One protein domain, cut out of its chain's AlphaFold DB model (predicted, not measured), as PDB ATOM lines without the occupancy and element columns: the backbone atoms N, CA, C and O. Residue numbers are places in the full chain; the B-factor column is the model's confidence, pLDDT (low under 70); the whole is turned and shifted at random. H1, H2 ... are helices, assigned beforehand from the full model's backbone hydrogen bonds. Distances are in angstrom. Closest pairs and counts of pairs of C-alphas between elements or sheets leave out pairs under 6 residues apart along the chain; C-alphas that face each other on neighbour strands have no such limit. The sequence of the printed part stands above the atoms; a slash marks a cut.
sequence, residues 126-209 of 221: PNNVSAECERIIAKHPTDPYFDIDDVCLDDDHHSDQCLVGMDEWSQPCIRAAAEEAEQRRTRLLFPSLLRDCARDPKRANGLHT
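AT A GLANCE: This is residues 126 to 209 of the 221 residues of an uncharacterized protein of Verticillium longisporum (UniProt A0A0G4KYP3). What is the shape? H3 is the middle of a loose line of helices, with H1 alongside, H2 across near one end, and H4 and H5 beyond the other. How big is it? The printed part has 84 residues with five named helices, and is all helix. It is only just loose, close to extended, with radius of gyration of the C-alphas 17.4 A and spans 51 by 29 by 25 A.

IN THESE COORDINATES: Which residues? H1 is 126 to 138, H2 160 to 169, H3 174 to 189, 23.0 A long, H4 191 to 199, H5 201 to 204. Where? C-alpha 126 is at (42.268, -19.701, 138.510), C-alpha 204 at (27.874, -3.454, 132.400).

HOW THE PARTS SIT: What touches H3? H1 does, opposite ways at a shallow tilt of 29 degrees; the closest C-alphas, of Ile 137 and Ala 178, are 4.6 A apart. What of backbones? Every O i to N i+4 pair is within hydrogen-bond range in H1, H2 and H4, and 11 of 12 in H3; H5 is too short for one.

THE WHOLE: Any cut? The printed part has no cut; the link H1 to H2 is long. Low confidence? Residues 141 to 151, 153 to 156 and 189 have pLDDT under 70.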
ATOM      1  N   PRO A 126      42.516 -19.805 139.950       76.19
ATOM      2  CA  PRO A 126      42.268 -19.701 138.510       76.19
ATOM      3  C   PRO A 126      43.306 -20.454 137.677       76.19
ATOM      4  O   PRO A 126      42.984 -21.001 136.627       76.19
ATOM      5  N   ASN A 127      44.544 -20.530 138.173       80.19
ATOM      6  CA  ASN A 127      45.629 -21.256 137.520       80.19
ATOM      7  C   ASN A 127      45.360 -22.765 137.482       80.19
ATOM      8  O   ASN A 127      45.609 -23.402 136.461       80.19
ATOM      9  N   ASN A 128      44.809 -23.329 138.560       83.50
ATOM     10  CA  ASN A 128      44.479 -24.752 138.619       83.50
ATOM     11  C   ASN A 128      43.324 -25.077 137.672       83.50
ATOM     12  O   ASN A 128      43.385 -26.077 136.959       83.50
ATOM     13  N   VAL A 129      42.308 -24.207 137.606       80.50
ATOM     14  CA  VAL A 129      41.199 -24.383 136.657       80.50
ATOM     15  C   VAL A 129      41.680 -24.217 135.218       80.50
ATOM     16  O   VAL A 129      41.333 -25.040 134.380       80.50
ATOM     17  N   SER A 130      42.528 -23.224 134.925       81.69
ATOM     18  CA  SER A 130      43.097 -23.054 133.580       81.69
ATOM     19  C   SER A 130      43.884 -24.289 133.152       81.69
ATOM     20  O   SER A 130      43.684 -24.782 132.046       81.69
ATOM     21  N   ALA A 131      44.725 -24.834 134.036       85.25
ATOM     22  CA  ALA A 131      45.506 -26.034 133.751       85.25
ATOM     23  C   ALA A 131      44.626 -27.284 133.545       85.25
ATOM     24  O   ALA A 131      44.955 -28.142 132.725       85.25
ATOM     25  N   GLU A 132      43.510 -27.414 134.270       86.38
ATOM     26  CA  GLU A 132      42.526 -28.478 134.027       86.38
ATOM     27  C   GLU A 132      41.830 -28.291 132.675       86.38
ATOM     28  O   GLU A 132      41.816 -29.221 131.871       86.38
ATOM     29  N   CYS A 133      41.335 -27.084 132.381       85.94
ATOM     30  CA  CYS A 133      40.728 -26.757 131.092       85.94
ATOM     31  C   CYS A 133      41.687 -27.071 129.938       85.94
ATOM     32  O   CYS A 133      41.303 -27.737 128.984       85.94
ATOM     33  N   GLU A 134      42.947 -26.647 130.030       87.44
ATOM     34  CA  GLU A 134      43.979 -26.937 129.029       87.44
ATOM     35  C   GLU A 134      44.223 -28.438 128.866       87.44
ATOM     36  O   GLU A 134      44.339 -28.910 127.736       87.44
ATOM     37  N   ARG A 135      44.242 -29.209 129.962       87.00
ATOM     38  CA  ARG A 135      44.342 -30.673 129.887       87.00
ATOM     39  C   ARG A 135      43.144 -31.305 129.191       87.00
ATOM     40  O   ARG A 135      43.340 -32.272 128.462       87.00
ATOM     41  N   ILE A 136      41.930 -30.813 129.425       85.38
ATOM     42  CA  ILE A 136      40.717 -31.328 128.777       85.38
ATOM     43  C   ILE A 136      40.731 -30.980 127.285       85.38
ATOM     44  O   ILE A 136      40.567 -31.869 126.455       85.38
ATOM     45  N   ILE A 137      41.030 -29.726 126.943       84.75
ATOM     46  CA  ILE A 137      41.127 -29.255 125.556       84.75
ATOM     47  C   ILE A 137      42.202 -30.036 124.792       84.75
ATOM     48  O   ILE A 137      41.969 -30.457 123.666       84.75
ATOM     49  N   ALA A 138      43.358 -30.305 125.405       83.75
ATOM     50  CA  ALA A 138      44.445 -31.053 124.769       83.75
ATOM     51  C   ALA A 138      44.105 -32.523 124.467       83.75
ATOM     52  O   ALA A 138      44.766 -33.138 123.633       83.75
ATOM     53  N   LYS A 139      43.099 -33.105 125.135       80.00
ATOM     54  CA  LYS A 139      42.594 -34.447 124.801       80.00
ATOM     55  C   LYS A 139      41.723 -34.439 123.545       80.00
ATOM     56  O   LYS A 139      41.492 -35.505 122.984       80.00
ATOM     57  N   HIS A 140      41.234 -33.273 123.119       78.00
ATOM     58  CA  HIS A 140      40.467 -33.150 121.892       78.00
ATOM     59  C   HIS A 140      41.399 -33.221 120.670       78.00
ATOM     60  O   HIS A 140      42.295 -32.379 120.527       78.00
ATOM     61  N   PRO A 141      41.204 -34.192 119.762       69.44
ATOM     62  CA  PRO A 141      42.026 -34.294 118.565       69.44
ATOM     63  C   PRO A 141      41.854 -33.048 117.681       69.44
ATOM     64  O   PRO A 141      40.739 -32.602 117.422       69.44
ATOM     65  N   THR A 142      42.965 -32.461 117.230       63.50
ATOM     66  CA  THR A 142      42.989 -31.222 116.417       63.50
ATOM     67  C   THR A 142      43.811 -31.348 115.125       63.50
ATOM     68  O   THR A 142      43.962 -30.372 114.392       63.50
ATOM     69  N   ASP A 143      44.351 -32.534 114.827       59.78
ATOM     70  CA  ASP A 143      45.260 -32.771 113.694       59.78
ATOM     71  C   ASP A 143      44.473 -33.074 112.397       59.78
ATOM     72  O   ASP A 143      43.533 -33.871 112.423       59.78
ATOM     73  N   PRO A 144      44.838 -32.486 111.243       53.00
ATOM     74  CA  PRO A 144      44.170 -32.727 109.957       53.00
ATOM     75  C   PRO A 144      44.301 -34.150 109.374       53.00
ATOM     76  O   PRO A 144      43.751 -34.396 108.302       53.00
ATOM     77  N   TYR A 145      45.021 -35.073 110.023       54.31
ATOM     78  CA  TYR A 145      45.296 -36.431 109.518       54.31
ATOM     79  C   TYR A 145      44.614 -37.569 110.296       54.31
ATOM     80  O   TYR A 145      45.038 -38.720 110.180       54.31
ATOM     81  N   PHE A 146      43.580 -37.286 111.091       59.84
ATOM     82  CA  PHE A 146      42.884 -38.334 111.840       59.84
ATOM     83  C   PHE A 146      41.858 -39.100 111.001       59.84
ATOM     84  O   PHE A 146      41.194 -38.534 110.131       59.84
ATOM     85  N   ASP A 147      41.758 -40.401 111.278       56.53
ATOM     86  CA  ASP A 147      40.776 -41.294 110.672       56.53
ATOM     87  C   ASP A 147      39.375 -40.907 111.166       56.53
ATOM     88  O   ASP A 147      39.144 -40.760 112.367       56.53
ATOM     89  N   ILE A 148      38.460 -40.679 110.227       54.56
ATOM     90  CA  ILE A 148      37.134 -40.080 110.469       54.56
ATOM     91  C   ILE A 148      36.276 -40.989 111.368       54.56
ATOM     92  O   ILE A 148      35.421 -40.499 112.102       54.56
ATOM     93  N   ASP A 149      36.561 -42.292 111.355       58.38
ATOM     94  CA  ASP A 149      35.809 -43.326 112.068       58.38
ATOM     95  C   ASP A 149      36.106 -43.379 113.586       58.38
ATOM     96  O   ASP A 149      35.330 -43.962 114.343       58.38
ATOM     97  N   ASP A 150      37.176 -42.728 114.064       61.53
ATOM     98  CA  ASP A 150      37.597 -42.753 115.478       61.53
ATOM     99  C   ASP A 150      37.286 -41.449 116.246       61.53
ATOM    100  O   ASP A 150      37.648 -41.304 117.419       61.53
ATOM    101  N   VAL A 151      36.605 -40.482 115.618       64.75
ATOM    102  CA  VAL A 151      36.452 -39.112 116.146       64.75
ATOM    103  C   VAL A 151      34.982 -38.710 116.302       64.75
ATOM    104  O   VAL A 151      34.117 -39.109 115.530       64.75
ATOM    105  N   CYS A 152      34.693 -37.878 117.306       71.88
ATOM    106  CA  CYS A 152      33.374 -37.271 117.493       71.88
ATOM    107  C   CYS A 152      33.249 -35.976 116.675       71.88
ATOM    108  O   CYS A 152      33.776 -34.936 117.078       71.88
ATOM    109  N   LEU A 153      32.560 -36.028 115.533       66.06
ATOM    110  CA  LEU A 153      32.554 -34.939 114.542       66.06
ATOM    111  C   LEU A 153      31.436 -33.918 114.771       66.06
ATOM    112  O   LEU A 153      31.690 -32.717 114.708       66.06
ATOM    113  N   ASP A 154      30.228 -34.385 115.084       67.62
ATOM    114  CA  ASP A 154      29.062 -33.555 115.427       67.62
ATOM    115  C   ASP A 154      28.256 -34.186 116.584       67.62
ATOM    116  O   ASP A 154      28.773 -35.059 117.285       67.62
ATOM    117  N   ASP A 155      27.083 -33.640 116.909       67.38
ATOM    118  CA  ASP A 155      26.242 -34.106 118.028       67.38
ATOM    119  C   ASP A 155      25.629 -35.500 117.788       67.38
ATOM    120  O   ASP A 155      25.140 -36.120 118.727       67.38
ATOM    121  N   ASP A 156      25.676 -35.998 116.550       66.69
ATOM    122  CA  ASP A 156      25.059 -37.259 116.133       66.69
ATOM    123  C   ASP A 156      26.104 -38.343 115.791       66.69
ATOM    124  O   ASP A 156      25.786 -39.534 115.762       66.69
ATOM    125  N   HIS A 157      27.361 -37.956 115.556       75.06
ATOM    126  CA  HIS A 157      28.456 -38.847 115.174       75.06
ATOM    127  C   HIS A 157      29.492 -38.959 116.295       75.06
ATOM    128  O   HIS A 157      30.378 -38.112 116.442       75.06
ATOM    129  N   HIS A 158      29.404 -40.056 117.048       77.81
ATOM    130  CA  HIS A 158      30.346 -40.433 118.099       77.81
ATOM    131  C   HIS A 158      31.045 -41.753 117.761       77.81
ATOM    132  O   HIS A 158      30.421 -42.663 117.220       77.81
ATOM    133  N   SER A 159      32.323 -41.880 118.129       79.31
ATOM    134  CA  SER A 159      33.027 -43.162 118.048       79.31
ATOM    135  C   SER A 159      32.485 -44.156 119.079       79.31
ATOM    136  O   SER A 159      32.004 -43.756 120.144       79.31
ATOM    137  N   ASP A 160      32.619 -45.457 118.814       78.31
ATOM    138  CA  ASP A 160      32.142 -46.518 119.717       78.31
ATOM    139  C   ASP A 160      32.713 -46.378 121.139       78.31
ATOM    140  O   ASP A 160      32.019 -46.605 122.127       78.31
ATOM    141  N   GLN A 161      33.971 -45.943 121.265       72.25
ATOM    142  CA  GLN A 161      34.591 -45.692 122.570       72.25
ATOM    143  C   GLN A 161      33.941 -44.516 123.308       72.25
ATOM    144  O   GLN A 161      33.789 -44.564 124.529       72.25
ATOM    145  N   CYS A 162      33.542 -43.470 122.580       78.88
ATOM    146  CA  CYS A 162      32.802 -42.353 123.152       78.88
ATOM    147  C   CYS A 162      31.401 -42.795 123.585       78.88
ATOM    148  O   CYS A 162      30.983 -42.454 124.687       78.88
ATOM    149  N   LEU A 163      30.711 -43.594 122.766       79.31
ATOM    150  CA  LEU A 163      29.388 -44.132 123.093       79.31
ATOM    151  C   LEU A 163      29.424 -45.001 124.355       79.31
ATOM    152  O   LEU A 163      28.612 -44.802 125.249       79.31
ATOM    153  N   VAL A 164      30.415 -45.888 124.491       77.69
ATOM    154  CA  VAL A 164      30.601 -46.698 125.710       77.69
ATOM    155  C   VAL A 164      30.850 -45.813 126.936       77.69
ATOM    156  O   VAL A 164      30.245 -46.031 127.981       77.69
ATOM    157  N   GLY A 165      31.698 -44.784 126.824       75.38
ATOM    158  CA  GLY A 165      31.941 -43.847 127.927       75.38
ATOM    159  C   GLY A 165      30.702 -43.029 128.318       75.38
ATOM    160  O   GLY A 165      30.472 -42.779 129.506       75.38
ATOM    161  N   MET A 166      29.886 -42.648 127.333       81.94
ATOM    162  CA  MET A 166      28.624 -41.937 127.541       81.94
ATOM    163  C   MET A 166      27.568 -42.833 128.195       81.94
ATOM    164  O   MET A 166      26.966 -42.430 129.189       81.94
ATOM    165  N   ASP A 167      27.386 -44.057 127.705       80.81
ATOM    166  CA  ASP A 167      26.332 -44.959 128.176       80.81
ATOM    167  C   ASP A 167      26.698 -45.656 129.494       80.81
ATOM    168  O   ASP A 167      25.898 -45.676 130.431       80.81
ATOM    169  N   GLU A 168      27.905 -46.221 129.606       80.75
ATOM    170  CA  GLU A 168      28.294 -47.012 130.781       80.75
ATOM    171  C   GLU A 168      28.766 -46.146 131.950       80.75
ATOM    172  O   GLU A 168      28.534 -46.495 133.111       80.75
ATOM    173  N   TRP A 169      29.447 -45.029 131.669       73.25
ATOM    174  CA  TRP A 169      30.068 -44.185 132.700       73.25
ATOM    175  C   TRP A 169      29.423 -42.807 132.831       73.25
ATOM    176  O   TRP A 169      29.866 -42.018 133.669       73.25
ATOM    177  N   SER A 170      28.378 -42.521 132.042       79.25
ATOM    178  CA  SER A 170      27.677 -41.231 132.041       79.25
ATOM    179  C   SER A 170      28.622 -40.041 131.838       79.25
ATOM    180  O   SER A 170      28.388 -38.956 132.371       79.25
ATOM    181  N   GLN A 171      29.727 -40.244 131.112       76.56
ATOM    182  CA  GLN A 171      30.695 -39.187 130.841       76.56
ATOM    183  C   GLN A 171      30.266 -38.369 129.621       76.56
ATOM    184  O   GLN A 171      29.737 -38.932 128.664       76.56
ATOM    185  N   PRO A 172      30.506 -37.047 129.613       78.81
ATOM    186  CA  PRO A 172      30.278 -36.252 128.418       78.81
ATOM    187  C   PRO A 172      31.217 -36.698 127.292       78.81
ATOM    188  O   PRO A 172      32.345 -37.139 127.531       78.81
ATOM    189  N   CYS A 173      30.761 -36.522 126.053       85.12
ATOM    190  CA  CYS A 173      31.606 -36.661 124.871       85.12
ATOM    191  C   CYS A 173      32.867 -35.793 125.000       85.12
ATOM    192  O   CYS A 173      32.809 -34.673 125.509       85.12
ATOM    193  N   ILE A 174      34.001 -36.272 124.480       82.06
ATOM    194  CA  ILE A 174      35.269 -35.536 124.538       82.06
ATOM    195  C   ILE A 174      35.207 -34.170 123.842       82.06
ATOM    196  O   ILE A 174      35.831 -33.224 124.322       82.06
ATOM    197  N   ARG A 175      34.421 -34.034 122.761       81.38
ATOM    198  CA  ARG A 175      34.163 -32.731 122.126       81.38
ATOM    199  C   ARG A 175      33.371 -31.815 123.046       81.38
ATOM    200  O   ARG A 175      33.820 -30.708 123.308       81.38
ATOM    201  N   ALA A 176      32.262 -32.302 123.597       82.06
ATOM    202  CA  ALA A 176      31.446 -31.529 124.530       82.06
ATOM    203  C   ALA A 176      32.260 -31.079 125.757       82.06
ATOM    204  O   ALA A 176      32.206 -29.917 126.145       82.06
ATOM    205  N   ALA A 177      33.090 -31.966 126.314       83.69
ATOM    206  CA  ALA A 177      33.983 -31.643 127.422       83.69
ATOM    207  C   ALA A 177      35.031 -30.580 127.042       83.69
ATOM    208  O   ALA A 177      35.342 -29.702 127.846       83.69
ATOM    209  N   ALA A 178      35.579 -30.642 125.826       84.69
ATOM    210  CA  ALA A 178      36.529 -29.652 125.327       84.69
ATOM    211  C   ALA A 178      35.872 -28.286 125.084       84.69
ATOM    212  O   ALA A 178      36.420 -27.270 125.509       84.69
ATOM    213  N   GLU A 179      34.686 -28.256 124.478       84.38
ATOM    214  CA  GLU A 179      33.897 -27.035 124.293       84.38
ATOM    215  C   GLU A 179      33.539 -26.395 125.644       84.38
ATOM    216  O   GLU A 179      33.743 -25.194 125.839       84.38
ATOM    217  N   GLU A 180      33.083 -27.187 126.619       84.25
ATOM    218  CA  GLU A 180      32.803 -26.710 127.976       84.25
ATOM    219  C   GLU A 180      34.070 -26.155 128.651       84.25
ATOM    220  O   GLU A 180      34.047 -25.074 129.252       84.25
ATOM    221  N   ALA A 181      35.207 -26.838 128.497       83.94
ATOM    222  CA  ALA A 181      36.491 -26.378 129.013       83.94
ATOM    223  C   ALA A 181      36.964 -25.068 128.356       83.94
ATOM    224  O   ALA A 181      37.507 -24.206 129.053       83.94
ATOM    225  N   GLU A 182      36.738 -24.866 127.054       83.31
ATOM    226  CA  GLU A 182      37.037 -23.604 126.362       83.31
ATOM    227  C   GLU A 182      36.150 -22.457 126.842       83.31
ATOM    228  O   GLU A 182      36.645 -21.352 127.112       83.31
ATOM    229  N   GLN A 183      34.853 -22.718 127.008       82.50
ATOM    230  CA  GLN A 183      33.925 -21.752 127.587       82.50
ATOM    231  C   GLN A 183      34.363 -21.378 129.003       82.50
ATOM    232  O   GLN A 183      34.453 -20.193 129.338       82.50
ATOM    233  N   ARG A 184      34.714 -22.371 129.826       79.88
ATOM    234  CA  ARG A 184      35.196 -22.157 131.190       79.88
ATOM    235  C   ARG A 184      36.495 -21.353 131.223       79.88
ATOM    236  O   ARG A 184      36.577 -20.390 131.981       79.88
ATOM    237  N   ARG A 185      37.468 -21.668 130.362       81.38
ATOM    238  CA  ARG A 185      38.724 -20.907 130.230       81.38
ATOM    239  C   ARG A 185      38.462 -19.454 129.841       81.38
ATOM    240  O   ARG A 185      39.064 -18.545 130.405       81.38
ATOM    241  N   THR A 186      37.528 -19.217 128.922       77.75
ATOM    242  CA  THR A 186      37.119 -17.862 128.525       77.75
ATOM    243  C   THR A 186      36.480 -17.110 129.695       77.75
ATOM    244  O   THR A 186      36.812 -15.949 129.939       77.75
ATOM    245  N   ARG A 187      35.642 -17.783 130.497       74.12
ATOM    246  CA  ARG A 187      35.067 -17.218 131.730       74.12
ATOM    247  C   ARG A 187      36.127 -16.894 132.790       74.12
ATOM    248  O   ARG A 187      35.936 -15.950 133.540       74.12
ATOM    249  N   LEU A 188      37.264 -17.589 132.843       71.12
ATOM    250  CA  LEU A 188      38.354 -17.237 133.772       71.12
ATOM    251  C   LEU A 188      39.071 -15.923 133.413       71.12
ATOM    252  O   LEU A 188      39.732 -15.341 134.269       71.12
ATOM    253  N   LEU A 189      38.929 -15.420 132.182       67.81
ATOM    254  CA  LEU A 189      39.430 -14.093 131.779       67.81
ATOM    255  C   LEU A 189      38.456 -12.962 132.167       67.81
ATOM    256  O   LEU A 189      38.822 -11.782 132.238       67.81
ATOM    257  N   PHE A 190      37.220 -13.343 132.478       76.38
ATOM    258  CA  PHE A 190      36.097 -12.491 132.837       76.38
ATOM    259  C   PHE A 190      36.169 -11.752 134.190       76.38
ATOM    260  O   PHE A 190      35.570 -10.680 134.285       76.38
ATOM    261  N   PRO A 191      36.909 -12.201 135.230       76.12
ATOM    262  CA  PRO A 191      36.944 -11.526 136.531       76.12
ATOM    263  C   PRO A 191      37.398 -10.066 136.455       76.12
ATOM    264  O   PRO A 191      36.912  -9.214 137.196       76.12
ATOM    265  N   SER A 192      38.295  -9.751 135.515       75.69
ATOM    266  CA  SER A 192      38.714  -8.370 135.260       75.69
ATOM    267  C   SER A 192      37.547  -7.482 134.808       75.69
ATOM    268  O   SER A 192      37.445  -6.338 135.251       75.69
ATOM    269  N   LEU A 193      36.637  -8.028 133.996       81.56
ATOM    270  CA  LEU A 193      35.438  -7.349 133.518       81.56
ATOM    271  C   LEU A 193      34.387  -7.208 134.623       81.56
ATOM    272  O   LEU A 193      33.813  -6.131 134.768       81.56
ATOM    273  N   LEU A 194      34.183  -8.254 135.431       81.62
ATOM    274  CA  LEU A 194      33.291  -8.220 136.596       81.62
ATOM    275  C   LEU A 194      33.728  -7.139 137.587       81.62
ATOM    276  O   LEU A 194      32.923  -6.301 137.982       81.62
ATOM    277  N   ARG A 195      35.025  -7.093 137.922       84.25
ATOM    278  CA  ARG A 195      35.601  -6.077 138.817       84.25
ATOM    279  C   ARG A 195      35.353  -4.673 138.285       84.25
ATOM    280  O   ARG A 195      34.992  -3.760 139.025       84.25
ATOM    281  N   ASP A 196      35.573  -4.494 136.993       85.50
ATOM    282  CA  ASP A 196      35.394  -3.224 136.310       85.50
ATOM    283  C   ASP A 196      33.919  -2.775 136.295       85.50
ATOM    284  O   ASP A 196      33.645  -1.596 136.529       85.50
ATOM    285  N   CYS A 197      32.977  -3.705 136.102       86.88
ATOM    286  CA  CYS A 197      31.535  -3.461 136.206       86.88
ATOM    287  C   CYS A 197      31.090  -3.201 137.652       86.88
ATOM    288  O   CYS A 197      30.253  -2.342 137.899       86.88
ATOM    289  N   ALA A 198      31.678  -3.880 138.633       84.88
ATOM    290  CA  ALA A 198      31.377  -3.648 140.039       84.88
ATOM    291  C   ALA A 198      31.896  -2.274 140.517       84.88
ATOM    292  O   ALA A 198      31.261  -1.612 141.338       84.88
ATOM    293  N   ARG A 199      33.022  -1.797 139.967       85.88
ATOM    294  CA  ARG A 199      33.541  -0.437 140.200       85.88
ATOM    295  C   ARG A 199      32.716   0.643 139.505       85.88
ATOM    296  O   ARG A 199      32.491   1.700 140.090       85.88
ATOM    297  N   ASP A 200      32.281   0.389 138.273       87.75
ATOM    298  CA  ASP A 200      31.414   1.283 137.507       87.75
ATOM    299  C   ASP A 200      30.271   0.497 136.842       87.75
ATOM    300  O   ASP A 200      30.411   0.053 135.697       87.75
ATOM    301  N   PRO A 201      29.115   0.361 137.525       88.62
ATOM    302  CA  PRO A 201      27.981  -0.417 137.024       88.62
ATOM    303  C   PRO A 201      27.481  -0.007 135.640       88.62
ATOM    304  O   PRO A 201      26.906  -0.829 134.934       88.62
ATOM    305  N   LYS A 202      27.720   1.239 135.207       88.50
ATOM    306  CA  LYS A 202      27.329   1.694 133.863       88.50
ATOM    307  C   LYS A 202      28.066   0.944 132.759       88.50
ATOM    308  O   LYS A 202      27.531   0.816 131.661       88.50
ATOM    309  N   ARG A 203      29.275   0.450 133.041       87.12
ATOM    310  CA  ARG A 203      30.072  -0.330 132.087       87.12
ATOM    311  C   ARG A 203      29.431  -1.669 131.757       87.12
ATOM    312  O   ARG A 203      29.710  -2.184 130.689       87.12
ATOM    313  N   ALA A 204      28.561  -2.188 132.621       85.06
ATOM    314  CA  ALA A 204      27.874  -3.454 132.400       85.06
ATOM    315  C   ALA A 204      26.804  -3.388 131.293       85.06
ATOM    316  O   ALA A 204      26.340  -4.423 130.814       85.06
ATOM    317  N   ASN A 205      26.397  -2.187 130.870       83.75
ATOM    318  CA  ASN A 205      25.369  -2.031 129.846       83.75
ATOM    319  C   ASN A 205      25.805  -2.626 128.503       83.75
ATOM    320  O   ASN A 205      26.826  -2.233 127.943       83.75
ATOM    321  N   GLY A 206      24.992  -3.546 127.978       75.88
ATOM    322  CA  GLY A 206      25.226  -4.209 126.693       75.88
ATOM    323  C   GLY A 206      26.354  -5.243 126.698       75.88
ATOM    324  O   GLY A 206      26.674  -5.778 125.644       75.88
ATOM    325  N   LEU A 207      26.960  -5.529 127.856       77.81
ATOM    326  CA  LEU A 207      28.004  -6.547 127.971       77.81
ATOM    327  C   LEU A 207      27.463  -7.943 128.287       77.81
ATOM    328  O   LEU A 207      28.206  -8.907 128.137       77.81
ATOM    329  N   HIS A 208      26.208  -8.041 128.743       73.81
ATOM    330  CA  HIS A 208      25.548  -9.307 129.090       73.81
ATOM    331  C   HIS A 208      26.411 -10.194 130.001       73.81
ATOM    332  O   HIS A 208      26.440 -11.415 129.902       73.81
ATOM    333  N   THR A 209      27.144  -9.554 130.911       72.94
ATOM    334  CA  THR A 209      28.173 -10.188 131.729       72.94
ATOM    335  C   THR A 209      27.679 -11.268 132.669       72.94
ATOM    336  O   THR A 209      28.453 -12.092 133.143       72.94
TER     337      THR A 209